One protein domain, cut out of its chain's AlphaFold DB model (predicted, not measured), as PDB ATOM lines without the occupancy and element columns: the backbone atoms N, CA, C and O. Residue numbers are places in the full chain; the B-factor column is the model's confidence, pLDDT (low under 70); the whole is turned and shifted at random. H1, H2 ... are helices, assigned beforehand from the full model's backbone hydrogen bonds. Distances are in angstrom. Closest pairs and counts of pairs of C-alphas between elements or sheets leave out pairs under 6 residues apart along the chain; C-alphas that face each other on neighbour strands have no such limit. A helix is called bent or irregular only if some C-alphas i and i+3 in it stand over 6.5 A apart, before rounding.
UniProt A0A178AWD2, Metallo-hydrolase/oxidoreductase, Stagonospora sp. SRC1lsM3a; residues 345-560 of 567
ATOM      1  N   ALA A 345      -4.151 -48.796 -12.944       89.69
ATOM      2  CA  ALA A 345      -4.251 -49.353 -11.604       89.69
ATOM      3  C   ALA A 345      -5.115 -50.632 -11.595       89.69
ATOM      4  O   ALA A 345      -6.150 -50.661 -10.923       89.69
ATOM      5  N   PRO A 346      -4.703 -51.714 -12.289       87.62
ATOM      6  CA  PRO A 346      -5.487 -52.950 -12.404       87.62
ATOM      7  C   PRO A 346      -5.854 -53.572 -11.045       87.62
ATOM      8  O   PRO A 346      -6.955 -54.100 -10.883       87.62
ATOM      9  N   ASP A 347      -4.995 -53.444 -10.028       87.12
ATOM     10  CA  ASP A 347      -5.294 -53.915  -8.664       87.12
ATOM     11  C   ASP A 347      -6.422 -53.094  -8.004       87.12
ATOM     12  O   ASP A 347      -7.310 -53.644  -7.338       87.12
ATOM     13  N   MET A 348      -6.424 -51.773  -8.223       92.94
ATOM     14  CA  MET A 348      -7.495 -50.887  -7.762       92.94
ATOM     15  C   MET A 348      -8.788 -51.138  -8.538       92.94
ATOM     16  O   MET A 348      -9.858 -51.186  -7.936       92.94
ATOM     17  N   PHE A 349      -8.700 -51.376  -9.847       93.25
ATOM     18  CA  PHE A 349      -9.827 -51.768 -10.691       93.25
ATOM     19  C   PHE A 349     -10.483 -53.062 -10.188       93.25
ATOM     20  O   PHE A 349     -11.683 -53.087  -9.907       93.25
ATOM     21  N   ALA A 350      -9.692 -54.116  -9.964       90.75
ATOM     22  CA  ALA A 350     -10.166 -55.398  -9.445       90.75
ATOM     23  C   ALA A 350     -10.862 -55.262  -8.079       90.75
ATOM     24  O   ALA A 350     -11.911 -55.872  -7.827       90.75
ATOM     25  N   SER A 351     -10.280 -54.448  -7.195       93.88
ATOM     26  CA  SER A 351     -10.816 -54.169  -5.859       93.88
ATOM     27  C   SER A 351     -12.105 -53.349  -5.924       93.88
ATOM     28  O   SER A 351     -13.067 -53.660  -5.218       93.88
ATOM     29  N   SER A 352     -12.163 -52.367  -6.824       95.44
ATOM     30  CA  SER A 352     -13.327 -51.502  -7.035       95.44
ATOM     31  C   SER A 352     -14.512 -52.277  -7.608       95.44
ATOM     32  O   SER A 352     -15.627 -52.108  -7.121       95.44
ATOM     33  N   ILE A 353     -14.288 -53.209  -8.546       94.00
ATOM     34  CA  ILE A 353     -15.337 -54.129  -9.027       94.00
ATOM     35  C   ILE A 353     -15.902 -54.949  -7.873       94.00
ATOM     36  O   ILE A 353     -17.117 -55.087  -7.738       94.00
ATOM     37  N   ARG A 354     -15.025 -55.511  -7.029       93.94
ATOM     38  CA  ARG A 354     -15.462 -56.315  -5.885       93.94
ATOM     39  C   ARG A 354     -16.327 -55.492  -4.938       93.94
ATOM     40  O   ARG A 354     -17.361 -55.995  -4.515       93.94
ATOM     41  N   LEU A 355     -15.897 -54.276  -4.605       96.25
ATOM     42  CA  LEU A 355     -16.614 -53.381  -3.700       96.25
ATOM     43  C   LEU A 355     -17.970 -52.958  -4.290       96.25
ATOM     44  O   LEU A 355     -18.999 -53.158  -3.653       96.25
ATOM     45  N   ALA A 356     -17.982 -52.468  -5.532       95.44
ATOM     46  CA  ALA A 356     -19.193 -52.019  -6.220       95.44
ATOM     47  C   ALA A 356     -20.176 -53.162  -6.544       95.44
ATOM     48  O   ALA A 356     -21.377 -52.932  -6.679       95.44
ATOM     49  N   GLY A 357     -19.687 -54.401  -6.646       95.62
ATOM     50  CA  GLY A 357     -20.505 -55.584  -6.893       95.62
ATOM     51  C   GLY A 357     -21.295 -56.088  -5.679       95.62
ATOM     52  O   GLY A 357     -22.250 -56.841  -5.861       95.62
ATOM     53  N   VAL A 358     -20.940 -55.692  -4.448       96.94
ATOM     54  CA  VAL A 358     -21.632 -56.147  -3.222       96.94
ATOM     55  C   VAL A 358     -23.123 -55.780  -3.214       96.94
ATOM     56  O   VAL A 358     -23.926 -56.717  -3.133       96.94
ATOM     57  N   PRO A 359     -23.525 -54.499  -3.354       96.38
ATOM     58  CA  PRO A 359     -24.942 -54.128  -3.344       96.38
ATOM     59  C   PRO A 359     -25.712 -54.763  -4.513       96.38
ATOM     60  O   PRO A 359     -26.847 -55.202  -4.351       96.38
ATOM     61  N   LYS A 360     -25.081 -54.929  -5.685       93.94
ATOM     62  CA  LYS A 360     -25.698 -55.618  -6.835       93.94
ATOM     63  C   LYS A 360     -25.978 -57.095  -6.566       93.94
ATOM     64  O   LYS A 360     -26.994 -57.617  -7.010       93.94
ATOM     65  N   LYS A 361     -25.072 -57.775  -5.860       94.56
ATOM     66  CA  LYS A 361     -25.212 -59.195  -5.524       94.56
ATOM     67  C   LYS A 361     -26.238 -59.427  -4.415       94.56
ATOM     68  O   LYS A 361     -26.942 -60.431  -4.462       94.56
ATOM     69  N   LYS A 362     -26.275 -58.550  -3.406       94.88
ATOM     70  CA  LYS A 362     -27.243 -58.628  -2.301       94.88
ATOM     71  C   LYS A 362     -28.657 -58.294  -2.767       94.88
ATOM     72  O   LYS A 362     -29.580 -59.031  -2.432       94.88
ATOM     73  N   ALA A 363     -28.782 -57.241  -3.577       94.94
ATOM     74  CA  ALA A 363     -30.019 -56.819  -4.222       94.94
ATOM     75  C   ALA A 363     -31.196 -56.648  -3.243       94.94
ATOM     76  O   ALA A 363     -32.324 -57.043  -3.547       94.94
ATOM     77  N   HIS A 364     -30.948 -56.060  -2.066       98.25
ATOM     78  CA  HIS A 364     -32.019 -55.663  -1.150       98.25
ATOM     79  C   HIS A 364     -32.828 -54.492  -1.725       98.25
ATOM     80  O   HIS A 364     -34.037 -54.419  -1.515       98.25
ATOM     81  N   LEU A 365     -32.186 -53.608  -2.497       98.38
ATOM     82  CA  LEU A 365     -32.837 -52.583  -3.307       98.38
ATOM     83  C   LEU A 365     -32.887 -53.026  -4.774       98.38
ATOM     84  O   LEU A 365     -31.968 -53.656  -5.295       98.38
ATOM     85  N   SER A 366     -33.949 -52.640  -5.484       98.12
ATOM     86  CA  SER A 366     -34.018 -52.888  -6.927       98.12
ATOM     87  C   SER A 366     -32.971 -52.052  -7.681       98.12
ATOM     88  O   SER A 366     -32.632 -50.951  -7.233       98.12
ATOM     89  N   PRO A 367     -32.510 -52.483  -8.872       97.25
ATOM     90  CA  PRO A 367     -31.541 -51.726  -9.676       97.25
ATOM     91  C   PRO A 367     -31.948 -50.269  -9.953       97.25
ATOM     92  O   PRO A 367     -31.099 -49.370  -9.990       97.25
ATOM     93  N   LYS A 368     -33.261 -50.013 -10.089       98.12
ATOM     94  CA  LYS A 368     -33.818 -48.659 -10.200       98.12
ATOM     95  C   LYS A 368     -33.503 -47.835  -8.951       98.12
ATOM     96  O   LYS A 368     -32.935 -46.754  -9.067       98.12
ATOM     97  N   ILE A 369     -33.828 -48.349  -7.762       98.56
ATOM     98  CA  ILE A 369     -33.619 -47.634  -6.495       98.56
ATOM     99  C   ILE A 369     -32.130 -47.482  -6.170       98.56
ATOM    100  O   ILE A 369     -31.730 -46.398  -5.755       98.56
ATOM    101  N   GLN A 370     -31.294 -48.494  -6.437       98.50
ATOM    102  CA  GLN A 370     -29.836 -48.368  -6.293       98.50
ATOM    103  C   GLN A 370     -29.290 -47.190  -7.117       98.50
ATOM    104  O   GLN A 370     -28.469 -46.401  -6.639       98.50
ATOM    105  N   SER A 371     -29.785 -47.033  -8.351       98.38
ATOM    106  CA  SER A 371     -29.391 -45.929  -9.232       98.38
ATOM    107  C   SER A 371     -29.871 -44.576  -8.701       98.38
ATOM    108  O   SER A 371     -29.089 -43.633  -8.672       98.38
ATOM    109  N   LEU A 372     -31.118 -44.479  -8.223       98.81
ATOM    110  CA  LEU A 372     -31.666 -43.253  -7.625       98.81
ATOM    111  C   LEU A 372     -30.901 -42.829  -6.356       98.81
ATOM    112  O   LEU A 372     -30.565 -41.657  -6.208       98.81
ATOM    113  N   VAL A 373     -30.556 -43.778  -5.482       98.75
ATOM    114  CA  VAL A 373     -29.707 -43.540  -4.298       98.75
ATOM    115  C   VAL A 373     -28.332 -43.012  -4.710       98.75
ATOM    116  O   VAL A 373     -27.858 -42.018  -4.166       98.75
ATOM    117  N   SER A 374     -27.712 -43.622  -5.722       98.50
ATOM    118  CA  SER A 374     -26.399 -43.192  -6.219       98.50
ATOM    119  C   SER A 374     -26.441 -41.799  -6.872       98.50
ATOM    120  O   SER A 374     -25.479 -41.036  -6.751       98.50
ATOM    121  N   ILE A 375     -27.560 -41.424  -7.517       98.75
ATOM    122  CA  ILE A 375     -27.797 -40.049  -7.994       98.75
ATOM    123  C   ILE A 375     -27.824 -39.081  -6.812       98.75
ATOM    124  O   ILE A 375     -27.153 -38.058  -6.882       98.75
ATOM    125  N   ALA A 376     -28.549 -39.393  -5.732       98.75
ATOM    126  CA  ALA A 376     -28.640 -38.517  -4.562       98.75
ATOM    127  C   ALA A 376     -27.270 -38.242  -3.927       98.75
ATOM    128  O   ALA A 376     -26.940 -37.094  -3.646       98.75
ATOM    129  N   VAL A 377     -26.441 -39.279  -3.775       98.62
ATOM    130  CA  VAL A 377     -25.060 -39.139  -3.277       98.62
ATOM    131  C   VAL A 377     -24.231 -38.268  -4.224       98.62
ATOM    132  O   VAL A 377     -23.559 -37.338  -3.787       98.62
ATOM    133  N   SER A 378     -24.315 -38.533  -5.531       98.19
ATOM    134  CA  SER A 378     -23.504 -37.831  -6.534       98.19
ATOM    135  C   SER A 378     -23.906 -36.361  -6.711       98.19
ATOM    136  O   SER A 378     -23.058 -35.512  -6.986       98.19
ATOM    137  N   ALA A 379     -25.202 -36.066  -6.574       98.44
ATOM    138  CA  ALA A 379     -25.803 -34.751  -6.786       98.44
ATOM    139  C   ALA A 379     -25.935 -33.914  -5.504       98.44
ATOM    140  O   ALA A 379     -26.321 -32.748  -5.588       98.44
ATOM    141  N   ALA A 380     -25.621 -34.475  -4.332       98.19
ATOM    142  CA  ALA A 380     -25.581 -33.726  -3.082       98.19
ATOM    143  C   ALA A 380     -24.658 -32.510  -3.220       98.19
ATOM    144  O   ALA A 380     -23.561 -32.625  -3.766       98.19
ATOM    145  N   SER A 381     -25.073 -31.352  -2.696       97.56
ATOM    146  CA  SER A 381     -24.302 -30.100  -2.781       97.56
ATOM    147  C   SER A 381     -22.924 -30.182  -2.110       97.56
ATOM    148  O   SER A 381     -22.039 -29.397  -2.434       97.56
ATOM    149  N   THR A 382     -22.723 -31.153  -1.215       97.69
ATOM    150  CA  THR A 382     -21.432 -31.459  -0.585       97.69
ATOM    151  C   THR A 382     -20.495 -32.298  -1.461       97.69
ATOM    152  O   THR A 382     -19.339 -32.485  -1.093       97.69
ATOM    153  N   HIS A 383     -20.962 -32.810  -2.605       96.75
ATOM    154  CA  HIS A 383     -20.188 -33.673  -3.502       96.75
ATOM    155  C   HIS A 383     -20.190 -33.184  -4.962       96.75
ATOM    156  O   HIS A 383     -19.120 -32.949  -5.516       96.75
ATOM    157  N   LEU A 384     -21.367 -32.994  -5.574       96.12
ATOM    158  CA  LEU A 384     -21.561 -32.454  -6.933       96.12
ATOM    159  C   LEU A 384     -20.633 -33.042  -8.014       96.12
ATOM    160  O   LEU A 384     -20.053 -32.318  -8.828       96.12
ATOM    161  N   TYR A 385     -20.518 -34.368  -8.075       95.94
ATOM    162  CA  TYR A 385     -19.629 -35.027  -9.030       95.94
ATOM    163  C   TYR A 385     -20.346 -35.397 -10.336       95.94
ATOM    164  O   TYR A 385     -20.940 -36.469 -10.487       95.94
ATOM    165  N   ILE A 386     -20.264 -34.486 -11.310       95.12
ATOM    166  CA  ILE A 386     -20.977 -34.542 -12.598       95.12
ATOM    167  C   ILE A 386     -20.804 -35.866 -13.371       95.12
ATOM    168  O   ILE A 386     -21.820 -36.391 -13.838       95.12
ATOM    169  N   PRO A 387     -19.601 -36.468 -13.493       93.44
ATOM    170  CA  PRO A 387     -19.452 -37.747 -14.193       93.44
ATOM    171  C   PRO A 387     -20.315 -38.866 -13.595       93.44
ATOM    172  O   PRO A 387     -20.988 -39.592 -14.332       93.44
ATOM    173  N   SER A 388     -20.389 -38.960 -12.262       94.75
ATOM    174  CA  SER A 388     -21.244 -39.959 -11.607       94.75
ATOM    175  C   SER A 388     -22.728 -39.604 -11.701       94.75
ATOM    176  O   SER A 388     -23.548 -40.500 -11.901       94.75
ATOM    177  N   ILE A 389     -23.093 -38.316 -11.688       97.25
ATOM    178  CA  ILE A 389     -24.475 -37.887 -11.968       97.25
ATOM    179  C   ILE A 389     -24.915 -38.383 -13.355       97.25
ATOM    180  O   ILE A 389     -25.987 -38.980 -13.475       97.25
ATOM    181  N   HIS A 390     -24.085 -38.217 -14.392       95.94
ATOM    182  CA  HIS A 390     -24.372 -38.752 -15.728       95.94
ATOM    183  C   HIS A 390     -24.513 -40.278 -15.723       95.94
ATOM    184  O   HIS A 390     -25.513 -40.807 -16.222       95.94
ATOM    185  N   ARG A 391     -23.543 -40.982 -15.126       94.81
ATOM    186  CA  ARG A 391     -23.499 -42.449 -15.039       94.81
ATOM    187  C   ARG A 391     -24.761 -43.019 -14.389       94.81
ATOM    188  O   ARG A 391     -25.428 -43.877 -14.969       94.81
ATOM    189  N   HIS A 392     -25.125 -42.513 -13.213       96.94
ATOM    190  CA  HIS A 392     -26.270 -43.022 -12.461       96.94
ATOM    191  C   HIS A 392     -27.612 -42.574 -13.046       96.94
ATOM    192  O   HIS A 392     -28.567 -43.343 -12.993       96.94
ATOM    193  N   THR A 393     -27.682 -41.408 -13.696       98.12
ATOM    194  CA  THR A 393     -28.874 -40.992 -14.460       98.12
ATOM    195  C   THR A 393     -29.134 -41.935 -15.635       98.12
ATOM    196  O   THR A 393     -30.259 -42.411 -15.799       98.12
ATOM    197  N   LYS A 394     -28.100 -42.274 -16.424       96.69
ATOM    198  CA  LYS A 394     -28.214 -43.255 -17.522       96.69
ATOM    199  C   LYS A 394     -28.669 -44.616 -16.989       96.69
ATOM    200  O   LYS A 394     -29.589 -45.211 -17.549       96.69
ATOM    201  N   ALA A 395     -28.072 -45.078 -15.889       95.94
ATOM    202  CA  ALA A 395     -28.437 -46.342 -15.253       95.94
ATOM    203  C   ALA A 395     -29.880 -46.343 -14.718       95.94
ATOM    204  O   ALA A 395     -30.603 -47.312 -14.933       95.94
ATOM    205  N   ALA A 396     -30.336 -45.262 -14.077       97.81
ATOM    206  CA  ALA A 396     -31.702 -45.156 -13.570       97.81
ATOM    207  C   ALA A 396     -32.730 -45.249 -14.709       97.81
ATOM    208  O   ALA A 396     -33.676 -46.029 -14.612       97.81
ATOM    209  N   LEU A 397     -32.509 -44.516 -15.808       97.94
ATOM    210  CA  LEU A 397     -33.370 -44.558 -16.996       97.94
ATOM    211  C   LEU A 397     -33.406 -45.958 -17.629       97.94
ATOM    212  O   LEU A 397     -34.483 -46.459 -17.943       97.94
ATOM    213  N   ALA A 398     -32.249 -46.616 -17.764       96.12
ATOM    214  CA  ALA A 398     -32.163 -47.984 -18.282       96.12
ATOM    215  C   ALA A 398     -32.910 -49.001 -17.396       96.12
ATOM    216  O   ALA A 398     -33.440 -49.986 -17.902       96.12
ATOM    217  N   ASN A 399     -33.006 -48.736 -16.090       96.44
ATOM    218  CA  ASN A 399     -33.757 -49.543 -15.124       96.44
ATOM    219  C   ASN A 399     -35.215 -49.073 -14.932       96.44
ATOM    220  O   ASN A 399     -35.864 -49.442 -13.952       96.44
ATOM    221  N   GLY A 400     -35.745 -48.262 -15.854       97.44
ATOM    222  CA  GLY A 400     -37.154 -47.874 -15.885       97.44
ATOM    223  C   GLY A 400     -37.535 -46.711 -14.967       97.44
ATOM    224  O   GLY A 400     -38.725 -46.515 -14.724       97.44
ATOM    225  N   ALA A 401     -36.573 -45.939 -14.451       97.81
ATOM    226  CA  ALA A 401     -36.891 -44.664 -13.813       97.81
ATOM    227  C   ALA A 401     -37.415 -43.663 -14.844       97.81
ATOM    228  O   ALA A 401     -36.885 -43.524 -15.947       97.81
ATOM    229  N   THR A 402     -38.442 -42.920 -14.464       97.06
ATOM    230  CA  THR A 402     -38.946 -41.791 -15.237       97.06
ATOM    231  C   THR A 402     -38.098 -40.547 -14.981       97.06
ATOM    232  O   THR A 402     -37.475 -40.386 -13.931       97.06
ATOM    233  N   LYS A 403     -38.123 -39.596 -15.923       96.31
ATOM    234  CA  LYS A 403     -37.503 -38.275 -15.717       96.31
ATOM    235  C   LYS A 403     -38.045 -37.584 -14.465       96.31
ATOM    236  O   LYS A 403     -37.291 -36.917 -13.769       96.31
ATOM    237  N   ALA A 404     -39.335 -37.751 -14.186       94.75
ATOM    238  CA  ALA A 404     -39.992 -37.109 -13.060       94.75
ATOM    239  C   ALA A 404     -39.551 -37.706 -11.709       94.75
ATOM    240  O   ALA A 404     -39.292 -36.945 -10.786       94.75
ATOM    241  N   GLU A 405     -39.348 -39.027 -11.614       96.44
ATOM    242  CA  GLU A 405     -38.732 -39.651 -10.427       96.44
ATOM    243  C   GLU A 405     -37.305 -39.133 -10.187       96.44
ATOM    244  O   GLU A 405     -36.936 -38.848  -9.052       96.44
ATOM    245  N   ILE A 406     -36.503 -38.971 -11.246       97.88
ATOM    246  CA  ILE A 406     -35.137 -38.430 -11.129       97.88
ATOM    247  C   ILE A 406     -35.167 -36.970 -10.658       97.88
ATOM    248  O   ILE A 406     -34.398 -36.599  -9.775       97.88
ATOM    249  N   VAL A 407     -36.071 -36.147 -11.201       96.88
ATOM    250  CA  VAL A 407     -36.272 -34.768 -10.726       96.88
ATOM    251  C   VAL A 407     -36.682 -34.759  -9.253       96.88
ATOM    252  O   VAL A 407     -36.129 -33.978  -8.488       96.88
ATOM    253  N   GLU A 408     -37.569 -35.661  -8.828       96.50
ATOM    254  CA  GLU A 408     -37.965 -35.773  -7.422       96.50
ATOM    255  C   GLU A 408     -36.771 -36.123  -6.514       96.50
ATOM    256  O   GLU A 408     -36.610 -35.502  -5.464       96.50
ATOM    257  N   VAL A 409     -35.872 -37.029  -6.929       98.12
ATOM    258  CA  VAL A 409     -34.610 -37.304  -6.207       98.12
ATOM    259  C   VAL A 409     -33.746 -36.050  -6.075       98.12
ATOM    260  O   VAL A 409     -33.228 -35.776  -4.989       98.12
ATOM    261  N   LEU A 410     -33.591 -35.270  -7.146       98.00
ATOM    262  CA  LEU A 410     -32.819 -34.025  -7.112       98.00
ATOM    263  C   LEU A 410     -33.464 -32.990  -6.178       98.00
ATOM    264  O   LEU A 410     -32.759 -32.331  -5.412       98.00
ATOM    265  N   SER A 411     -34.794 -32.886  -6.177       96.75
ATOM    266  CA  SER A 411     -35.535 -32.011  -5.262       96.75
ATOM    267  C   SER A 411     -35.359 -32.429  -3.800       96.75
ATOM    268  O   SER A 411     -35.071 -31.579  -2.961       96.75
ATOM    269  N   LEU A 412     -35.457 -33.729  -3.491       97.31
ATOM    270  CA  LEU A 412     -35.191 -34.265  -2.148       97.31
ATOM    271  C   LEU A 412     -33.757 -33.947  -1.703       97.31
ATOM    272  O   LEU A 412     -33.545 -33.419  -0.614       97.31
ATOM    273  N   THR A 413     -32.782 -34.207  -2.572       98.00
ATOM    274  CA  THR A 413     -31.352 -33.964  -2.318       98.00
ATOM    275  C   THR A 413     -31.046 -32.479  -2.087       98.00
ATOM    276  O   THR A 413     -30.223 -32.132  -1.241       98.00
ATOM    277  N   SER A 414     -31.767 -31.577  -2.758       97.50
ATOM    278  CA  SER A 414     -31.608 -30.123  -2.599       97.50
ATOM    279  C   SER A 414     -32.015 -29.605  -1.210       97.50
ATOM    280  O   SER A 414     -31.677 -28.479  -0.850       97.50
ATOM    281  N   THR A 415     -32.705 -30.414  -0.397       96.62
ATOM    282  CA  THR A 415     -33.082 -30.030   0.972       96.62
ATOM    283  C   THR A 415     -31.913 -30.029   1.959       96.62
ATOM    284  O   THR A 415     -32.042 -29.412   3.016       96.62
ATOM    285  N   LEU A 416     -30.771 -30.632   1.596       95.62
ATOM    286  CA  LEU A 416     -29.571 -30.757   2.433       95.62
ATOM    287  C   LEU A 416     -29.109 -29.417   3.023       95.62
ATOM    288  O   LEU A 416     -28.654 -29.368   4.164       95.62
ATOM    289  N   GLY A 417     -29.258 -28.317   2.276       95.62
ATOM    290  CA  GLY A 417     -28.808 -26.986   2.697       95.62
ATOM    291  C   GLY A 417     -29.410 -26.493   4.018       95.62
ATOM    292  O   GLY A 417     -28.799 -25.661   4.688       95.62
ATOM    293  N   ILE A 418     -30.556 -27.038   4.447       94.94
ATOM    294  CA  ILE A 418     -31.172 -26.660   5.726       94.94
ATOM    295  C   ILE A 418     -30.304 -27.003   6.934       94.94
ATOM    296  O   ILE A 418     -30.472 -26.409   7.998       94.94
ATOM    297  N   HIS A 419     -29.356 -27.931   6.784       94.94
ATOM    298  CA  HIS A 419     -28.499 -28.349   7.885       94.94
ATOM    299  C   HIS A 419     -27.619 -27.217   8.423       94.94
ATOM    300  O   HIS A 419     -27.258 -27.233   9.598       94.94
ATOM    301  N   ALA A 420     -27.367 -26.175   7.622       94.44
ATOM    302  CA  ALA A 420     -26.757 -24.944   8.112       94.44
ATOM    303  C   ALA A 420     -27.596 -24.286   9.225       94.44
ATOM    304  O   ALA A 420     -27.044 -23.840  10.228       94.44
ATOM    305  N   ALA A 421     -28.926 -24.270   9.085       93.38
ATOM    306  CA  ALA A 421     -29.832 -23.729  10.093       93.38
ATOM    307  C   ALA A 421     -30.025 -24.698  11.266       93.38
ATOM    308  O   ALA A 421     -29.947 -24.272  12.414       93.38
ATOM    309  N   THR A 422     -30.213 -25.998  11.013       91.50
ATOM    310  CA  THR A 422     -30.456 -26.966  12.102       91.50
ATOM    311  C   THR A 422     -29.235 -27.198  12.994       91.50
ATOM    312  O   THR A 422     -29.395 -27.658  14.118       91.50
ATOM    313  N   VAL A 423     -28.027 -26.885  12.513       93.06
ATOM    314  CA  VAL A 423     -26.802 -26.849  13.328       93.06
ATOM    315  C   VAL A 423     -26.549 -25.448  13.886       93.06
ATOM    316  O   VAL A 423     -26.229 -25.302  15.061       93.06
ATOM    317  N   GLY A 424     -26.686 -24.407  13.061       94.75
ATOM    318  CA  GLY A 424     -26.303 -23.044  13.432       94.75
ATOM    319  C   GLY A 424     -27.257 -22.354  14.406       94.75
ATOM    320  O   GLY A 424     -26.804 -21.584  15.249       94.75
ATOM    321  N   VAL A 425     -28.564 -22.616  14.320       94.44
ATOM    322  CA  VAL A 425     -29.555 -21.973  15.195       94.44
ATOM    323  C   VAL A 425     -29.385 -22.389  16.663       94.44
ATOM    324  O   VAL A 425     -29.317 -21.484  17.493       94.44
ATOM    325  N   PRO A 426     -29.223 -23.681  17.008       92.00
ATOM    326  CA  PRO A 426     -28.928 -24.063  18.390       92.00
ATOM    327  C   PRO A 426     -27.660 -23.410  18.946       92.00
ATOM    328  O   PRO A 426     -27.670 -22.877  20.053       92.00
ATOM    329  N   ILE A 427     -26.594 -23.335  18.144       94.56
ATOM    330  CA  ILE A 427     -25.350 -22.649  18.533       94.56
ATOM    331  C   ILE A 427     -25.607 -21.154  18.775       94.56
ATOM    332  O   ILE A 427     -25.070 -20.566  19.711       94.56
ATOM    333  N   LEU A 428     -26.452 -20.515  17.963       94.88
ATOM    334  CA  LEU A 428     -26.840 -19.125  18.191       94.88
ATOM    335  C   LEU A 428     -27.583 -18.955  19.527       94.88
ATOM    336  O   LEU A 428     -27.346 -17.966  20.218       94.88
ATOM    337  N   PHE A 429     -28.444 -19.899  19.916       93.44
ATOM    338  CA  PHE A 429     -29.099 -19.880  21.228       93.44
ATOM    339  C   PHE A 429     -28.091 -20.023  22.370       93.44
ATOM    340  O   PHE A 429     -28.179 -19.265  23.336       93.44
ATOM    341  N   GLU A 430     -27.117 -20.928  22.240       94.56
ATOM    342  CA  GLU A 430     -26.024 -21.086  23.208       94.56
ATOM    343  C   GLU A 430     -25.237 -19.778  23.371       94.56
ATOM    344  O   GLU A 430     -25.095 -19.271  24.484       94.56
ATOM    345  N   VAL A 431     -24.826 -19.147  22.267       96.62
ATOM    346  CA  VAL A 431     -24.106 -17.861  22.298       96.62
ATOM    347  C   VAL A 431     -24.967 -16.745  22.899       96.62
ATOM    348  O   VAL A 431     -24.471 -15.912  23.657       96.62
ATOM    349  N   LEU A 432     -26.265 -16.690  22.590       95.44
ATOM    350  CA  LEU A 432     -27.172 -15.714  23.197       95.44
ATOM    351  C   LEU A 432     -27.288 -15.921  24.712       95.44
ATOM    352  O   LEU A 432     -27.287 -14.938  25.456       95.44
ATOM    353  N   GLU A 433     -27.348 -17.170  25.174       95.81
ATOM    354  CA  GLU A 433     -27.346 -17.526  26.596       95.81
ATOM    355  C   GLU A 433     -26.041 -17.066  27.278       95.81
ATOM    356  O   GLU A 433     -26.102 -16.362  28.289       95.81
ATOM    357  N   GLU A 434     -24.878 -17.324  26.672       97.25
ATOM    358  CA  GLU A 434     -23.563 -16.860  27.149       97.25
ATOM    359  C   GLU A 434     -23.453 -15.329  27.243       97.25
ATOM    360  O   GLU A 434     -22.790 -14.795  28.134       97.25
ATOM    361  N   GLN A 435     -24.123 -14.603  26.345       97.75
ATOM    362  CA  GLN A 435     -24.150 -13.136  26.327       97.75
ATOM    363  C   GLN A 435     -25.227 -12.530  27.244       97.75
ATOM    364  O   GLN A 435     -25.488 -11.325  27.179       97.75
ATOM    365  N   GLY A 436     -25.886 -13.339  28.081       96.56
ATOM    366  CA  GLY A 436     -26.947 -12.881  28.981       96.56
ATOM    367  C   GLY A 436     -28.238 -12.475  28.262       96.56
ATOM    368  O   GLY A 436     -29.044 -11.725  28.812       96.56
ATOM    369  N   LYS A 437     -28.440 -12.952  27.030       95.69
ATOM    370  CA  LYS A 437     -29.615 -12.715  26.175       95.69
ATOM    371  C   LYS A 437     -30.375 -14.016  25.908       95.69
ATOM    372  O   LYS A 437     -30.837 -14.244  24.793       95.69
ATOM    373  N   ALA A 438     -30.476 -14.875  26.923       93.00
ATOM    374  CA  ALA A 438     -31.133 -16.170  26.812       93.00
ATOM    375  C   ALA A 438     -32.554 -16.032  26.243       93.00
ATOM    376  O   ALA A 438     -33.361 -15.228  26.714       93.00
ATOM    377  N   MET A 439     -32.844 -16.834  25.222       89.31
ATOM    378  CA  MET A 439     -34.150 -16.887  24.572       89.31
ATOM    379  C   MET A 439     -35.010 -18.004  25.184       89.31
ATOM    380  O   MET A 439     -34.460 -18.994  25.676       89.31
ATOM    381  N   PRO A 440     -36.354 -17.896  25.150       89.69
ATOM    382  CA  PRO A 440     -37.223 -18.970  25.622       89.69
ATOM    383  C   PRO A 440     -37.000 -20.261  24.824       89.69
ATOM    384  O   PRO A 440     -36.963 -20.233  23.591       89.69
ATOM    385  N   LYS A 441     -36.879 -21.388  25.532       86.31
ATOM    386  CA  LYS A 441     -36.745 -22.727  24.938       86.31
ATOM    387  C   LYS A 441     -38.126 -23.323  24.651       86.31
ATOM    388  O   LYS A 441     -39.121 -22.951  25.273       86.31
ATOM    389  N   GLY A 442     -38.189 -24.259  23.711       87.25
ATOM    390  CA  GLY A 442     -39.441 -24.909  23.335       87.25
ATOM    391  C   GLY A 442     -40.405 -23.997  22.575       87.25
ATOM    392  O   GLY A 442     -40.032 -22.934  22.075       87.25
ATOM    393  N   MET A 443     -41.678 -24.388  22.537       89.62
ATOM    394  CA  MET A 443     -42.758 -23.621  21.899       89.62
ATOM    395  C   MET A 443     -43.431 -22.592  22.835       89.62
ATOM    396  O   MET A 443     -44.425 -21.964  22.466       89.62
ATOM    397  N   GLU A 444     -42.928 -22.399  24.059       88.06
ATOM    398  CA  GLU A 444     -43.525 -21.466  25.022       88.06
ATOM    399  C   GLU A 444     -43.438 -20.011  24.522       88.06
ATOM    400  O   GLU A 444     -42.390 -19.544  24.068       88.06
ATOM    401  N   GLY A 445     -44.553 -19.279  24.566       88.88
ATOM    402  CA  GLY A 445     -44.615 -17.888  24.100       88.88
ATOM    403  C   GLY A 445     -44.565 -17.701  22.575       88.88
ATOM    404  O   GLY A 445     -44.402 -16.570  22.126       88.88
ATOM    405  N   MET A 446     -44.693 -18.774  21.785       93.25
ATOM    406  CA  MET A 446     -44.896 -18.703  20.328       93.25
ATOM    407  C   MET A 446     -46.248 -18.063  19.975       93.25
ATOM    408  O   MET A 446     -47.239 -18.248  20.688       93.25
ATOM    409  N   SER A 447     -46.304 -17.341  18.853       95.00
ATOM    410  CA  SER A 447     -47.544 -16.762  18.329       95.00
ATOM    411  C   SER A 447     -48.495 -17.837  17.782       95.00
ATOM    412  O   SER A 447     -48.101 -18.982  17.544       95.00
ATOM    413  N   LYS A 448     -49.764 -17.478  17.547       94.88
ATOM    414  CA  LYS A 448     -50.739 -18.399  16.934       94.88
ATOM    415  C   LYS A 448     -50.306 -18.826  15.531       94.88
ATOM    416  O   LYS A 448     -50.519 -19.970  15.149       94.88
ATOM    417  N   GLU A 449     -49.682 -17.915  14.795       94.81
ATOM    418  CA  GLU A 449     -49.150 -18.146  13.455       94.81
ATOM    419  C   GLU A 449     -47.997 -19.156  13.495       94.81
ATOM    420  O   GLU A 449     -47.986 -20.090  12.702       94.81
ATOM    421  N   GLN A 450     -47.084 -19.045  14.466       94.88
ATOM    422  CA  GLN A 450     -45.994 -20.013  14.645       94.88
ATOM    423  C   GLN A 450     -46.517 -21.414  14.999       94.88
ATOM    424  O   GLN A 450     -46.052 -22.409  14.444       94.88
ATOM    425  N   TRP A 451     -47.528 -21.516  15.866       95.06
ATOM    426  CA  TRP A 451     -48.193 -22.800  16.126       95.06
ATOM    427  C   TRP A 451     -48.834 -23.390  14.863       95.06
ATOM    428  O   TRP A 451     -48.675 -24.582  14.608       95.06
ATOM    429  N   ALA A 452     -49.482 -22.561  14.038       95.00
ATOM    430  CA  ALA A 452     -50.062 -23.007  12.773       95.00
ATOM    431  C   ALA A 452     -48.992 -23.491  11.775       95.00
ATOM    432  O   ALA A 452     -49.198 -24.499  11.105       95.00
ATOM    433  N   MET A 453     -47.829 -22.830  11.712       95.88
ATOM    434  CA  MET A 453     -46.693 -23.262  10.883       95.88
ATOM    435  C   MET A 453     -46.139 -24.622  11.332       95.88
ATOM    436  O   MET A 453     -45.840 -25.473  10.494       95.88
ATOM    437  N   LYS A 454     -46.044 -24.866  12.647       94.19
ATOM    438  CA  LYS A 454     -45.684 -26.188  13.186       94.19
ATOM    439  C   LYS A 454     -46.676 -27.265  12.736       94.19
ATOM    440  O   LYS A 454     -46.257 -28.317  12.256       94.19
ATOM    441  N   GLU A 455     -47.974 -27.011  12.899       93.62
ATOM    442  CA  GLU A 455     -49.026 -27.962  12.516       93.62
ATOM    443  C   GLU A 455     -49.008 -28.255  11.008       93.62
ATOM    444  O   GLU A 455     -49.159 -29.407  10.593       93.62
ATOM    445  N   ASP A 456     -48.780 -27.233  10.180       91.88
ATOM    446  CA  ASP A 456     -48.651 -27.389   8.732       91.88
ATOM    447  C   ASP A 456     -47.417 -28.224   8.349       91.88
ATOM    448  O   ASP A 456     -47.522 -29.134   7.520       91.88
ATOM    449  N   PHE A 457     -46.275 -28.005   9.011       91.44
ATOM    450  CA  PHE A 457     -45.082 -28.833   8.830       91.44
ATOM    451  C   PHE A 457     -45.348 -30.298   9.196       91.44
ATOM    452  O   PHE A 457     -45.066 -31.191   8.396       91.44
ATOM    453  N   GLU A 458     -45.922 -30.561  10.375       90.19
ATOM    454  CA  GLU A 458     -46.260 -31.919  10.827       90.19
ATOM    455  C   GLU A 458     -47.190 -32.618   9.832       90.19
ATOM    456  O   GLU A 458     -46.977 -33.783   9.490       90.19
ATOM    457  N   LYS A 459     -48.183 -31.893   9.309       88.50
ATOM    458  CA  LYS A 459     -49.124 -32.411   8.315       88.50
ATOM    459  C   LYS A 459     -48.447 -32.752   6.985       88.50
ATOM    460  O   LYS A 459     -48.781 -33.777   6.390       88.50
ATOM    461  N   LYS A 460     -47.537 -31.905   6.498       86.50
ATOM    462  CA  LYS A 460     -46.868 -32.090   5.197       86.50
ATOM    463  C   LYS A 460     -45.720 -33.102   5.253       86.50
ATOM    464  O   LYS A 460     -45.531 -33.857   4.303       86.50
ATOM    465  N   ARG A 461     -44.949 -33.116   6.345       85.12
ATOM    466  CA  ARG A 461     -43.716 -33.914   6.490       85.12
ATOM    467  C   ARG A 461     -43.893 -35.177   7.330       85.12
ATOM    468  O   ARG A 461     -43.063 -36.074   7.233       85.12
ATOM    469  N   GLY A 462     -44.953 -35.268   8.133       83.56
ATOM    470  CA  GLY A 462     -45.290 -36.459   8.918       83.56
ATOM    471  C   GLY A 462     -44.472 -36.649  10.200       83.56
ATOM    472  O   GLY A 462     -44.535 -37.719  10.800       83.56
ATOM    473  N   TYR A 463     -43.695 -35.648  10.628       86.38
ATOM    474  CA  TYR A 463     -42.932 -35.686  11.878       86.38
ATOM    475  C   TYR A 463     -42.714 -34.280  12.456       86.38
ATOM    476  O   TYR A 463     -42.824 -33.281  11.747       86.38
ATOM    477  N   TRP A 464     -42.327 -34.221  13.734       89.94
ATOM    478  CA  TRP A 464     -41.788 -33.025  14.385       89.94
ATOM    479  C   TRP A 464     -40.491 -33.355  15.115       89.94
ATOM    480  O   TRP A 464     -40.323 -34.456  15.643       89.94
ATOM    481  N   ASN A 465     -39.564 -32.403  15.136       85.81
ATOM    482  CA  ASN A 465     -38.293 -32.507  15.839       85.81
ATOM    483  C   ASN A 465     -38.026 -31.182  16.558       85.81
ATOM    484  O   ASN A 465     -38.250 -30.120  15.983       85.81
ATOM    485  N   THR A 466     -37.521 -31.248  17.789       86.12
ATOM    486  CA  THR A 466     -37.231 -30.073  18.620       86.12
ATOM    487  C   THR A 466     -36.202 -29.130  17.987       86.12
ATOM    488  O   THR A 466     -36.227 -27.939  18.267       86.12
ATOM    489  N   LEU A 467     -35.354 -29.622  17.073       82.31
ATOM    490  CA  LEU A 467     -34.423 -28.799  16.283       82.31
ATOM    491  C   LEU A 467     -35.126 -27.705  15.455       82.31
ATOM    492  O   LEU A 467     -34.493 -26.725  15.070       82.31
ATOM    493  N   TRP A 468     -36.423 -27.858  15.169       90.50
ATOM    494  CA  TRP A 468     -37.203 -26.871  14.423       90.50
ATOM    495  C   TRP A 468     -37.736 -25.726  15.283       90.50
ATOM    496  O   TRP A 468     -38.058 -24.672  14.745       90.50
ATOM    497  N   GLU A 469     -37.827 -25.903  16.602       92.19
ATOM    498  CA  GLU A 469     -38.511 -24.962  17.501       92.19
ATOM    499  C   GLU A 469     -37.766 -23.628  17.588       92.19
ATOM    500  O   GLU A 469     -38.350 -22.557  17.428       92.19
ATOM    501  N   GLU A 470     -36.452 -23.695  17.776       92.06
ATOM    502  CA  GLU A 470     -35.578 -22.524  17.831       92.06
ATOM    503  C   GLU A 470     -35.499 -21.813  16.473       92.06
ATOM    504  O   GLU A 470     -35.474 -20.581  16.408       92.06
ATOM    505  N   PHE A 471     -35.536 -22.576  15.377       92.50
ATOM    506  CA  PHE A 471     -35.533 -22.018  14.028       92.50
ATOM    507  C   PHE A 471     -36.842 -21.281  13.716       92.50
ATOM    508  O   PHE A 471     -36.810 -20.116  13.315       92.50
ATOM    509  N   LEU A 472     -37.986 -21.910  13.995       94.38
ATOM    510  CA  LEU A 472     -39.312 -21.301  13.878       94.38
ATOM    511  C   LEU A 472     -39.453 -20.053  14.766       94.38
ATOM    512  O   LEU A 472     -40.120 -19.089  14.381       94.38
ATOM    513  N   ARG A 473     -38.803 -20.037  15.939       93.88
ATOM    514  CA  ARG A 473     -38.780 -18.864  16.823       93.88
ATOM    515  C   ARG A 473     -38.069 -17.675  16.194       93.88
ATOM    516  O   ARG A 473     -38.568 -16.557  16.309       93.88
ATOM    517  N   LEU A 474     -36.895 -17.900  15.610       93.00
ATOM    518  CA  LEU A 474     -36.047 -16.818  15.107       93.00
ATOM    519  C   LEU A 474     -36.426 -16.343  13.708       93.00
ATOM    520  O   LEU A 474     -36.222 -15.171  13.404       93.00
ATOM    521  N   SER A 475     -36.924 -17.234  12.852       94.56
ATOM    522  CA  SER A 475     -37.220 -16.897  11.459       94.56
ATOM    523  C   SER A 475     -38.433 -17.677  10.941       94.56
ATOM    524  O   SER A 475     -38.283 -18.602  10.139       94.56
ATOM    525  N   PRO A 476     -39.648 -17.325  11.399       95.06
ATOM    526  CA  PRO A 476     -40.869 -18.013  10.992       95.06
ATOM    527  C   PRO A 476     -41.118 -17.935   9.481       95.06
ATOM    528  O   PRO A 476     -41.544 -18.919   8.889       95.06
ATOM    529  N   GLU A 477     -40.782 -16.820   8.827       95.50
ATOM    530  CA  GLU A 477     -40.944 -16.669   7.377       95.50
ATOM    531  C   GLU A 477     -40.012 -17.604   6.599       95.50
ATOM    532  O   GLU A 477     -40.402 -18.176   5.581       95.50
ATOM    533  N   PHE A 478     -38.776 -17.793   7.080       95.44
ATOM    534  CA  PHE A 478     -37.840 -18.716   6.440       95.44
ATOM    535  C   PHE A 478     -38.200 -20.175   6.731       95.44
ATOM    536  O   PHE A 478     -38.069 -21.022   5.847       95.44
ATOM    537  N   PHE A 479     -38.707 -20.470   7.932       95.19
ATOM    538  CA  PHE A 479     -39.260 -21.780   8.267       95.19
ATOM    539  C   PHE A 479     -40.443 -22.146   7.357       95.19
ATOM    540  O   PHE A 479     -40.480 -23.253   6.821       95.19
ATOM    541  N   ASP A 480     -41.379 -21.221   7.139       94.56
ATOM    542  CA  ASP A 480     -42.537 -21.419   6.261       94.56
ATOM    543  C   ASP A 480     -42.106 -21.651   4.802       94.56
ATOM    544  O   ASP A 480     -42.458 -22.665   4.194       94.56
ATOM    545  N   ALA A 481     -41.213 -20.802   4.278       95.56
ATOM    546  CA  ALA A 481     -40.655 -20.966   2.933       95.56
ATOM    547  C   ALA A 481     -39.900 -22.300   2.761       95.56
ATOM    548  O   ALA A 481     -40.021 -22.971   1.732       95.56
ATOM    549  N   TYR A 482     -39.139 -22.728   3.773       95.06
ATOM    550  CA  TYR A 482     -38.479 -24.034   3.753       95.06
ATOM    551  C   TYR A 482     -39.485 -25.192   3.831       95.06
ATOM    552  O   TYR A 482     -39.296 -26.234   3.191       95.06
ATOM    553  N   THR A 483     -40.563 -25.027   4.595       93.62
ATOM    554  CA  THR A 483     -41.649 -26.007   4.680       93.62
ATOM    555  C   THR A 483     -42.284 -26.200   3.311       93.62
ATOM    556  O   THR A 483     -42.435 -27.342   2.880       93.62
ATOM    557  N   GLU A 484     -42.575 -25.123   2.581       92.62
ATOM    558  CA  GLU A 484     -43.042 -25.194   1.193       92.62
ATOM    559  C   GLU A 484     -42.028 -25.919   0.297       92.62
ATOM    560  O   GLU A 484     -42.354 -26.957  -0.282       92.62
ATOM    561  N   PHE A 485     -40.780 -25.438   0.259       93.88
ATOM    562  CA  PHE A 485     -39.707 -25.989  -0.575       93.88
ATOM    563  C   PHE A 485     -39.505 -27.497  -0.368       93.88
ATOM    564  O   PHE A 485     -39.479 -28.279  -1.319       93.88
ATOM    565  N   SER A 486     -39.390 -27.924   0.889       92.88
ATOM    566  CA  SER A 486     -39.114 -29.318   1.246       92.88
ATOM    567  C   SER A 486     -40.332 -30.238   1.131       92.88
ATOM    568  O   SER A 486     -40.169 -31.461   1.103       92.88
ATOM    569  N   SER A 487     -41.540 -29.676   1.038       91.19
ATOM    570  CA  SER A 487     -42.779 -30.439   0.860       91.19
ATOM    571  C   SER A 487     -43.116 -30.699  -0.605       91.19
ATOM    572  O   SER A 487     -43.916 -31.590  -0.863       91.19
ATOM    573  N   VAL A 488     -42.495 -30.004  -1.567       90.44
ATOM    574  CA  VAL A 488     -42.750 -30.215  -3.007       90.44
ATOM    575  C   VAL A 488     -42.650 -31.694  -3.408       90.44
ATOM    576  O   VAL A 488     -43.614 -32.202  -3.973       90.44
ATOM    577  N   PRO A 489     -41.587 -32.452  -3.057       90.06
ATOM    578  CA  PRO A 489     -41.534 -33.881  -3.375       90.06
ATOM    579  C   PRO A 489     -42.680 -34.680  -2.750       90.06
ATOM    580  O   PRO A 489     -43.070 -35.719  -3.261       90.06
ATOM    581  N   TRP A 490     -43.234 -34.232  -1.626       88.06
ATOM    582  CA  TRP A 490     -44.287 -34.924  -0.886       88.06
ATOM    583  C   TRP A 490     -45.700 -34.615  -1.405       88.06
ATOM    584  O   TRP A 490     -46.627 -35.363  -1.095       88.06
ATOM    585  N   LEU A 491     -45.857 -33.590  -2.247       78.19
ATOM    586  CA  LEU A 491     -47.136 -33.043  -2.695       78.19
ATOM    587  C   LEU A 491     -47.266 -33.117  -4.235       78.19
ATOM    588  O   LEU A 491     -46.805 -32.223  -4.931       78.19
ATOM    589  N   ASN A 492     -47.947 -34.142  -4.773       62.25
ATOM    590  CA  ASN A 492     -48.336 -34.229  -6.201       62.25
ATOM    591  C   ASN A 492     -49.870 -34.326  -6.376       62.25
ATOM    592  O   ASN A 492     -50.591 -34.512  -5.391       62.25
ATOM    593  N   GLU A 493     -50.383 -34.246  -7.619       45.19
ATOM    594  CA  GLU A 493     -51.800 -34.503  -7.954       45.19
ATOM    595  C   GLU A 493     -52.247 -35.877  -7.414       45.19
ATOM    596  O   GLU A 493     -51.766 -36.921  -7.846       45.19
ATOM    597  N   GLY A 494     -53.151 -35.878  -6.427       51.19
ATOM    598  CA  GLY A 494     -53.584 -37.084  -5.702       51.19
ATOM    599  C   GLY A 494     -52.986 -37.258  -4.296       51.19
ATOM    600  O   GLY A 494     -53.336 -38.211  -3.603       51.19
ATOM    601  N   GLY A 495     -52.128 -36.336  -3.841       53.94
ATOM    602  CA  GLY A 495     -51.668 -36.243  -2.448       53.94
ATOM    603  C   GLY A 495     -50.542 -37.205  -2.050       53.94
ATOM    604  O   GLY A 495     -50.300 -37.387  -0.859       53.94
ATOM    605  N   LYS A 496     -49.862 -37.837  -3.015       57.25
ATOM    606  CA  LYS A 496     -48.687 -38.699  -2.794       57.25
ATOM    607  C   LYS A 496     -47.666 -38.417  -3.901       57.25
ATOM    608  O   LYS A 496     -48.038 -38.491  -5.066       57.25
ATOM    609  N   GLY A 497     -46.423 -38.051  -3.565       65.69
ATOM    610  CA  GLY A 497     -45.367 -37.866  -4.585       65.69
ATOM    611  C   GLY A 497     -45.085 -39.131  -5.420       65.69
ATOM    612  O   GLY A 497     -45.640 -40.185  -5.111       65.69
ATOM    613  N   LEU A 498     -44.262 -39.051  -6.478       85.25
ATOM    614  CA  LEU A 498     -44.074 -40.179  -7.417       85.25
ATOM    615  C   LEU A 498     -43.305 -41.325  -6.769       85.25
ATOM    616  O   LEU A 498     -43.611 -42.491  -7.010       85.25
ATOM    617  N   LEU A 499     -42.310 -40.987  -5.949       92.94
ATOM    618  CA  LEU A 499     -41.580 -41.967  -5.158       92.94
ATOM    619  C   LEU A 499     -42.400 -42.392  -3.935       92.94
ATOM    620  O   LEU A 499     -43.047 -41.581  -3.270       92.94
ATOM    621  N   GLU A 500     -42.329 -43.674  -3.587       93.25
ATOM    622  CA  GLU A 500     -42.911 -44.167  -2.340       93.25
ATOM    623  C   GLU A 500     -42.231 -43.505  -1.126       93.25
ATOM    624  O   GLU A 500     -41.015 -43.294  -1.159       93.25
ATOM    625  N   PRO A 501     -42.958 -43.234  -0.023       93.75
ATOM    626  CA  PRO A 501     -42.393 -42.608   1.177       93.75
ATOM    627  C   PRO A 501     -41.092 -43.253   1.670       93.75
ATOM    628  O   PRO A 501     -40.123 -42.545   1.929       93.75
ATOM    629  N   LYS A 502     -41.023 -44.594   1.701       96.44
ATOM    630  CA  LYS A 502     -39.807 -45.339   2.062       96.44
ATOM    631  C   LYS A 502     -38.610 -44.938   1.195       96.44
ATOM    632  O   LYS A 502     -37.523 -44.718   1.715       96.44
ATOM    633  N   VAL A 503     -38.805 -44.824  -0.120       97.69
ATOM    634  CA  VAL A 503     -37.736 -44.465  -1.061       97.69
ATOM    635  C   VAL A 503     -37.251 -43.043  -0.812       97.69
ATOM    636  O   VAL A 503     -36.047 -42.820  -0.806       97.69
ATOM    637  N   LYS A 504     -38.147 -42.090  -0.536       97.31
ATOM    638  CA  LYS A 504     -37.744 -40.707  -0.215       97.31
ATOM    639  C   LYS A 504     -36.856 -40.646   1.021       97.31
ATOM    640  O   LYS A 504     -35.852 -39.944   1.025       97.31
ATOM    641  N   GLU A 505     -37.199 -41.426   2.037       97.94
ATOM    642  CA  GLU A 505     -36.410 -41.523   3.264       97.94
ATOM    643  C   GLU A 505     -35.053 -42.207   3.029       97.94
ATOM    644  O   GLU A 505     -34.048 -41.780   3.597       97.94
ATOM    645  N   LEU A 506     -34.976 -43.199   2.131       98.75
ATOM    646  CA  LEU A 506     -33.698 -43.773   1.686       98.75
ATOM    647  C   LEU A 506     -32.832 -42.739   0.944       98.75
ATOM    648  O   LEU A 506     -31.620 -42.723   1.141       98.75
ATOM    649  N   ILE A 507     -33.431 -41.852   0.137       98.62
ATOM    650  CA  ILE A 507     -32.718 -40.744  -0.524       98.62
ATOM    651  C   ILE A 507     -32.130 -39.774   0.506       98.62
ATOM    652  O   ILE A 507     -30.967 -39.395   0.377       98.62
ATOM    653  N   TYR A 508     -32.887 -39.416   1.546       98.44
ATOM    654  CA  TYR A 508     -32.359 -38.595   2.637       98.44
ATOM    655  C   TYR A 508     -31.212 -39.295   3.383       98.44
ATOM    656  O   TYR A 508     -30.150 -38.706   3.581       98.44
ATOM    657  N   CYS A 509     -31.367 -40.589   3.699       98.69
ATOM    658  CA  CYS A 509     -30.289 -41.385   4.295       98.69
ATOM    659  C   CYS A 509     -29.022 -41.392   3.426       98.69
ATOM    660  O   CYS A 509     -27.918 -41.366   3.966       98.69
ATOM    661  N   ALA A 510     -29.173 -41.424   2.099       98.62
ATOM    662  CA  ALA A 510     -28.065 -41.535   1.158       98.62
ATOM    663  C   ALA A 510     -27.097 -40.350   1.238       98.62
ATOM    664  O   ALA A 510     -25.889 -40.557   1.361       98.62
ATOM    665  N   PHE A 511     -27.602 -39.114   1.204       97.81
ATOM    666  CA  PHE A 511     -26.726 -37.948   1.310       97.81
ATOM    667  C   PHE A 511     -26.292 -37.668   2.754       97.81
ATOM    668  O   PHE A 511     -25.188 -37.172   2.954       97.81
ATOM    669  N   ASP A 512     -27.094 -38.023   3.765       98.44
ATOM    670  CA  ASP A 512     -26.714 -37.838   5.173       98.44
ATOM    671  C   ASP A 512     -25.613 -38.797   5.624       98.44
ATOM    672  O   ASP A 512     -24.774 -38.422   6.441       98.44
ATOM    673  N   THR A 513     -25.566 -40.014   5.074       98.44
ATOM    674  CA  THR A 513     -24.489 -40.970   5.364       98.44
ATOM    675  C   THR A 513     -23.247 -40.783   4.491       98.44
ATOM    676  O   THR A 513     -22.217 -41.391   4.785       98.44
ATOM    677  N   ALA A 514     -23.325 -39.994   3.414       97.94
ATOM    678  CA  ALA A 514     -22.207 -39.791   2.501       97.94
ATOM    679  C   ALA A 514     -21.002 -39.183   3.236       97.94
ATOM    680  O   ALA A 514     -21.155 -38.268   4.047       97.94
ATOM    681  N   ALA A 515     -19.791 -39.653   2.917       97.50
ATOM    682  CA  ALA A 515     -18.547 -39.202   3.555       97.50
ATOM    683  C   ALA A 515     -18.283 -37.688   3.403       97.50
ATOM    684  O   ALA A 515     -17.519 -37.114   4.172       97.50
ATOM    685  N   THR A 516     -18.926 -37.034   2.433       97.75
ATOM    686  CA  THR A 516     -18.860 -35.581   2.221       97.75
ATOM    687  C   THR A 516     -19.772 -34.775   3.149       97.75
ATOM    688  O   THR A 516     -19.706 -33.548   3.132       97.75
ATOM    689  N   HIS A 517     -20.635 -35.425   3.935       97.81
ATOM    690  CA  HIS A 517     -21.629 -34.754   4.780       97.81
ATOM    691  C   HIS A 517     -21.719 -35.353   6.191       97.81
ATOM    692  O   HIS A 517     -21.504 -34.640   7.165       97.81
ATOM    693  N   MET A 518     -21.957 -36.665   6.317       96.62
ATOM    694  CA  MET A 518     -21.977 -37.408   7.594       96.62
ATOM    695  C   MET A 518     -22.860 -36.780   8.693       96.62
ATOM    696  O   MET A 518     -22.480 -36.700   9.865       96.62
ATOM    697  N   TYR A 519     -24.066 -36.340   8.338       97.38
ATOM    698  CA  TYR A 519     -24.969 -35.658   9.263       97.38
ATOM    699  C   TYR A 519     -25.800 -36.637  10.105       97.38
ATOM    700  O   TYR A 519     -26.896 -37.068   9.745       97.38
ATOM    701  N   GLN A 520     -25.271 -36.972  11.284       96.38
ATOM    702  CA  GLN A 520     -25.840 -37.975  12.190       96.38
ATOM    703  C   GLN A 520     -27.300 -37.718  12.632       96.38
ATOM    704  O   GLN A 520     -28.067 -38.688  12.670       96.38
ATOM    705  N   PRO A 521     -27.729 -36.486  12.990       94.31
ATOM    706  CA  PRO A 521     -29.105 -36.249  13.432       94.31
ATOM    707  C   PRO A 521     -30.140 -36.546  12.339       94.31
ATOM    708  O   PRO A 521     -31.131 -37.227  12.619       94.31
ATOM    709  N   GLY A 522     -29.882 -36.082  11.110       93.94
ATOM    710  CA  GLY A 522     -30.722 -36.347   9.938       93.94
ATOM    711  C   GLY A 522     -30.736 -37.829   9.590       93.94
ATOM    712  O   GLY A 522     -31.805 -38.439   9.558       93.94
ATOM    713  N   LEU A 523     -29.558 -38.460   9.514       97.44
ATOM    714  CA  LEU A 523     -29.439 -39.892   9.240       97.44
ATOM    715  C   LEU A 523     -30.281 -40.735  10.209       97.44
ATOM    716  O   LEU A 523     -31.056 -41.595   9.792       97.44
ATOM    717  N   LYS A 524     -30.187 -40.457  11.516       97.06
ATOM    718  CA  LYS A 524     -30.946 -41.179  12.548       97.06
ATOM    719  C   LYS A 524     -32.459 -40.986  12.412       97.06
ATOM    720  O   LYS A 524     -33.218 -41.923  12.668       97.06
ATOM    721  N   LEU A 525     -32.903 -39.777  12.069       94.88
ATOM    722  CA  LEU A 525     -34.314 -39.476  11.830       94.88
ATOM    723  C   LEU A 525     -34.830 -40.254  10.615       94.88
ATOM    724  O   LEU A 525     -35.816 -40.979  10.730       94.88
ATOM    725  N   HIS A 526     -34.133 -40.149   9.489       96.94
ATOM    726  CA  HIS A 526     -34.554 -40.748   8.230       96.94
ATOM    727  C   HIS A 526     -34.509 -42.281   8.281       96.94
ATOM    728  O   HIS A 526     -35.447 -42.924   7.823       96.94
ATOM    729  N   MET A 527     -33.541 -42.888   8.977       98.25
ATOM    730  CA  MET A 527     -33.550 -44.331   9.267       98.25
ATOM    731  C   MET A 527     -34.806 -44.775  10.019       98.25
ATOM    732  O   MET A 527     -35.403 -45.798   9.689       98.25
ATOM    733  N   ARG A 528     -35.230 -44.008  11.033       97.56
ATOM    734  CA  ARG A 528     -36.462 -44.313  11.772       97.56
ATOM    735  C   ARG A 528     -37.674 -44.250  10.848       97.56
ATOM    736  O   ARG A 528     -38.532 -45.124  10.923       97.56
ATOM    737  N   ASN A 529     -37.722 -43.259   9.964       95.81
ATOM    738  CA  ASN A 529     -38.808 -43.121   9.004       95.81
ATOM    739  C   ASN A 529     -38.812 -44.262   7.975       95.81
ATOM    740  O   ASN A 529     -39.877 -44.813   7.712       95.81
ATOM    741  N   VAL A 530     -37.649 -44.689   7.463       97.94
ATOM    742  CA  VAL A 530     -37.534 -45.876   6.593       97.94
ATOM    743  C   VAL A 530     -38.163 -47.099   7.267       97.94
ATOM    744  O   VAL A 530     -39.014 -47.750   6.664       97.94
ATOM    745  N   LEU A 531     -37.801 -47.379   8.524       98.19
ATOM    746  CA  LEU A 531     -38.346 -48.511   9.283       98.19
ATOM    747  C   LEU A 531     -39.861 -48.374   9.514       98.19
ATOM    748  O   LEU A 531     -40.601 -49.343   9.355       98.19
ATOM    749  N   ASN A 532     -40.342 -47.167   9.824       96.69
ATOM    750  CA  ASN A 532     -41.772 -46.896   9.999       96.69
ATOM    751  C   ASN A 532     -42.579 -47.104   8.705       96.69
ATOM    752  O   ASN A 532     -43.736 -47.513   8.766       96.69
ATOM    753  N   TYR A 533     -41.973 -46.869   7.538       96.31
ATOM    754  CA  TYR A 533     -42.565 -47.154   6.228       96.31
ATOM    755  C   TYR A 533     -42.326 -48.597   5.746       96.31
ATOM    756  O   TYR A 533     -42.516 -48.891   4.565       96.31
ATOM    757  N   GLY A 534     -41.934 -49.509   6.643       97.38
ATOM    758  CA  GLY A 534     -41.766 -50.935   6.348       97.38
ATOM    759  C   GLY A 534     -40.455 -51.290   5.650       97.38
ATOM    760  O   GLY A 534     -40.359 -52.356   5.045       97.38
ATOM    761  N   GLY A 535     -39.459 -50.402   5.691       97.81
ATOM    762  CA  GLY A 535     -38.105 -50.713   5.248       97.81
ATOM    763  C   GLY A 535     -37.343 -51.595   6.234       97.81
ATOM    764  O   GLY A 535     -37.740 -51.769   7.386       97.81
ATOM    765  N   THR A 536     -36.232 -52.153   5.769       98.56
ATOM    766  CA  THR A 536     -35.408 -53.117   6.515       98.56
ATOM    767  C   THR A 536     -34.039 -52.541   6.876       98.56
ATOM    768  O   THR A 536     -33.580 -51.559   6.285       98.56
ATOM    769  N   ALA A 537     -33.361 -53.159   7.846       98.50
ATOM    770  CA  ALA A 537     -31.984 -52.794   8.179       98.50
ATOM    771  C   ALA A 537     -31.034 -53.070   7.001       98.50
ATOM    772  O   ALA A 537     -30.087 -52.321   6.776       98.50
ATOM    773  N   GLU A 538     -31.321 -54.110   6.221       98.62
ATOM    774  CA  GLU A 538     -30.572 -54.518   5.040       98.62
ATOM    775  C   GLU A 538     -30.670 -53.487   3.906       98.62
ATOM    776  O   GLU A 538     -29.651 -53.145   3.312       98.62
ATOM    777  N   GLU A 539     -31.858 -52.929   3.648       98.69
ATOM    778  CA  GLU A 539     -32.036 -51.835   2.679       98.69
ATOM    779  C   GLU A 539     -31.264 -50.572   3.093       98.69
ATOM    780  O   GLU A 539     -30.617 -49.940   2.260       98.69
ATOM    781  N   ILE A 540     -31.291 -50.215   4.384       98.81
ATOM    782  CA  ILE A 540     -30.533 -49.071   4.922       98.81
ATOM    783  C   ILE A 540     -29.024 -49.317   4.796       98.81
ATOM    784  O   ILE A 540     -28.279 -48.418   4.405       98.81
ATOM    785  N   MET A 541     -28.562 -50.533   5.102       98.69
ATOM    786  CA  MET A 541     -27.158 -50.906   4.944       98.69
ATOM    787  C   MET A 541     -26.736 -50.852   3.470       98.69
ATOM    788  O   MET A 541     -25.658 -50.349   3.167       98.69
ATOM    789  N   GLU A 542     -27.587 -51.287   2.540       98.75
ATOM    790  CA  GLU A 542     -27.301 -51.198   1.103       98.75
ATOM    791  C   GLU A 542     -27.198 -49.735   0.623       98.75
ATOM    792  O   GLU A 542     -26.340 -49.424  -0.203       98.75
ATOM    793  N   VAL A 543     -27.971 -48.799   1.195       98.75
ATOM    794  CA  VAL A 543     -27.779 -47.352   0.954       98.75
ATOM    795  C   VAL A 543     -26.389 -46.884   1.391       98.75
ATOM    796  O   VAL A 543     -25.741 -46.141   0.655       98.75
ATOM    797  N   MET A 544     -25.899 -47.329   2.551       98.56
ATOM    798  CA  MET A 544     -24.544 -46.985   3.007       98.56
ATOM    799  C   MET A 544     -23.460 -47.600   2.119       98.56
ATOM    800  O   MET A 544     -22.449 -46.952   1.844       98.56
ATOM    801  N   GLU A 545     -23.662 -48.836   1.653       98.44
ATOM    802  CA  GLU A 545     -22.760 -49.486   0.698       98.44
ATOM    803  C   GLU A 545     -22.661 -48.667  -0.592       98.44
ATOM    804  O   GLU A 545     -21.552 -48.383  -1.037       98.44
ATOM    805  N   LEU A 546     -23.795 -48.216  -1.140       98.44
ATOM    806  CA  LEU A 546     -23.838 -47.360  -2.330       98.44
ATOM    807  C   LEU A 546     -23.193 -45.990  -2.087       98.44
ATOM    808  O   LEU A 546     -22.405 -45.536  -2.914       98.44
ATOM    809  N   ALA A 547     -23.472 -45.346  -0.951       98.25
ATOM    810  CA  ALA A 547     -22.873 -44.058  -0.608       98.25
ATOM    811  C   ALA A 547     -21.347 -44.148  -0.456       98.25
ATOM    812  O   ALA A 547     -20.629 -43.246  -0.876       98.25
ATOM    813  N   THR A 548     -20.830 -45.266   0.058       97.06
ATOM    814  CA  THR A 548     -19.382 -45.504   0.183       97.06
ATOM    815  C   THR A 548     -18.674 -45.526  -1.178       97.06
ATOM    816  O   THR A 548     -17.499 -45.170  -1.271       97.06
ATOM    817  N   LEU A 549     -19.376 -45.882  -2.261       96.44
ATOM    818  CA  LEU A 549     -18.788 -45.941  -3.604       96.44
ATOM    819  C   LEU A 549     -18.381 -44.568  -4.158       96.44
ATOM    820  O   LEU A 549     -17.605 -44.533  -5.112       96.44
ATOM    821  N   LEU A 550     -18.809 -43.452  -3.545       95.62
ATOM    822  CA  LEU A 550     -18.361 -42.107  -3.935       95.62
ATOM    823  C   LEU A 550     -16.829 -41.969  -3.904       95.62
ATOM    824  O   LEU A 550     -16.258 -41.181  -4.652       95.62
ATOM    825  N   SER A 551     -16.135 -42.755  -3.072       93.69
ATOM    826  CA  SER A 551     -14.670 -42.730  -2.988       93.69
ATOM    827  C   SER A 551     -13.975 -43.251  -4.252       93.69
ATOM    828  O   SER A 551     -12.815 -42.918  -4.484       93.69
ATOM    829  N   ILE A 552     -14.662 -44.020  -5.107       94.50
ATOM    830  CA  ILE A 552     -14.108 -44.467  -6.398       94.50
ATOM    831  C   ILE A 552     -13.854 -43.260  -7.318       94.50
ATOM    832  O   ILE A 552     -12.887 -43.259  -8.079       94.50
ATOM    833  N   SER A 553     -14.636 -42.181  -7.176       92.12
ATOM    834  CA  SER A 553     -14.482 -40.947  -7.957       92.12
ATOM    835  C   SER A 553     -13.118 -40.267  -7.786       92.12
ATOM    836  O   SER A 553     -12.713 -39.488  -8.648       92.12
ATOM    837  N   THR A 554     -12.367 -40.586  -6.723       94.25
ATOM    838  CA  THR A 554     -10.970 -40.156  -6.565       94.25
ATOM    839  C   THR A 554     -10.087 -40.674  -7.700       94.25
ATOM    840  O   THR A 554      -9.287 -39.914  -8.244       94.25
ATOM    841  N   MET A 555     -10.246 -41.944  -8.083       94.50
ATOM    842  CA  MET A 555      -9.487 -42.535  -9.187       94.50
ATOM    843  C   MET A 555      -9.974 -42.002 -10.534       94.50
ATOM    844  O   MET A 555      -9.142 -41.686 -11.381       94.50
ATOM    845  N   ASP A 556     -11.294 -41.847 -10.703       90.44
ATOM    846  CA  ASP A 556     -11.890 -41.296 -11.928       90.44
ATOM    847  C   ASP A 556     -11.299 -39.908 -12.244       90.44
ATOM    848  O   ASP A 556     -10.800 -39.680 -13.346       90.44
ATOM    849  N   ALA A 557     -11.287 -38.997 -11.263       92.50
ATOM    850  CA  ALA A 557     -10.753 -37.647 -11.438       92.50
ATOM    851  C   ALA A 557      -9.215 -37.613 -11.513       92.50
ATOM    852  O   ALA A 557      -8.648 -36.914 -12.353       92.50
ATOM    853  N   GLY A 558      -8.528 -38.355 -10.639       95.62
ATOM    854  CA  GLY A 558      -7.069 -38.310 -10.531       95.62
ATOM    855  C   GLY A 558      -6.352 -38.885 -11.751       95.62
ATOM    856  O   GLY A 558      -5.384 -38.293 -12.228       95.62
ATOM    857  N   LEU A 559      -6.837 -40.009 -12.292       93.88
ATOM    858  CA  LEU A 559      -6.215 -40.643 -13.456       93.88
ATOM    859  C   LEU A 559      -6.404 -39.828 -14.735       93.88
ATOM    860  O   LEU A 559      -5.502 -39.799 -15.565       93.88
ATOM    861  N   GLU A 560      -7.539 -39.143 -14.895       92.19
ATOM    862  CA  GLU A 560      -7.741 -38.247 -16.036       92.19
ATOM    863  C   GLU A 560      -6.721 -37.100 -16.035       92.19
ATOM    864  O   GLU A 560      -6.156 -36.775 -17.079       92.19
TER     865      GLU A 560
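Overview. This is residues 345 to 560 of the 567 residues of the protein "Metallo-hydrolase/oxidoreductase" of Stagonospora sp. SRC1lsM3a (UniProt A0A178AWD2). What does the model look like? Two lobes of helices share one long helix, H4, bent but nearly straight: its arm H4a packs into the larger lobe, and its arm H4b reaches out to the smaller lobe of H5, H6 and H7. In the larger lobe two helical hairpins stack in the order H3, H2, H8, H9, with H4a crossing one side of the stack, H10 crossing the other, and H1 side by side with H10. How much is there? The printed part has 216 residues with ten named helices, H1 to H10 in chain order, and no named strand, and its class is all helix. It is compact, with a radius of gyration of the C-alphas of 19.2 A and spans of 62 by 44 by 29 A.

Along the chain. Where is the longest helix? H4, residues 403 to 434, was assigned as one helix by its hydrogen bonds but is bent, with C-alphas 414 and 417 6.8 A apart. Its arms are H4a, residues 403 to 414, and H4b, residues 417 to 434, 27.0 A long; C-alpha 403 is at (-37.503, -38.275, -15.717). Where are the others? H1 is residues 346 to 362, H2 367 to 379, H3 386 to 398, H5 448 to 461, H6 467 to 474, H7 476 to 490, H8 501 to 513 and H9 520 to 532. H10, residues 537 to 560, is 37.2 A long and ends with C-alpha 560 at (-7.741, -38.247, -16.036).

Arrangement. What touches the arms of H4? H4a touches H2, closest at the C-alphas of Ala 376 and Thr 413, 5.8 A apart, and with residues 408 to 412 alone touches H7, closest at Glu 408 and Pro 489, 5.7 A. H4b touches H6, closest at the C-alphas of Thr 422 and Leu 467, 6.0 A. How do the others stand? H8 and H9 form a hairpin at a shallow tilt of 23 degrees, with the closest C-alphas, Lys 502 and Val 530, 5.1 A apart. H2 touches H8 at a steep tilt of 43 degrees, closest at the C-alphas of Val 377 and Phe 511, 5.0 A. Are the helix backbones complete? Every O i to N i+4 pair is within hydrogen-bond range in H2, H3, H4a, H5, H8 and H9, against 10 of 13 in H1, 11 of 14 in H4b, 3 of 4 in H6, 9 of 11 in H7 and 12 of 20 in H10.

Size, cuts and confidence. How far does it reach? The two C-alphas farthest apart, those of Pro 346 and Lys 448, are 64.0 A apart. Are there cuts or long links? The printed part has no cut, and the link from H4 to H5, residues 435 to 447, is long. Where is confidence low? The mean pLDDT of the printed part is 93.8, and residues 492 to 497 are under 70.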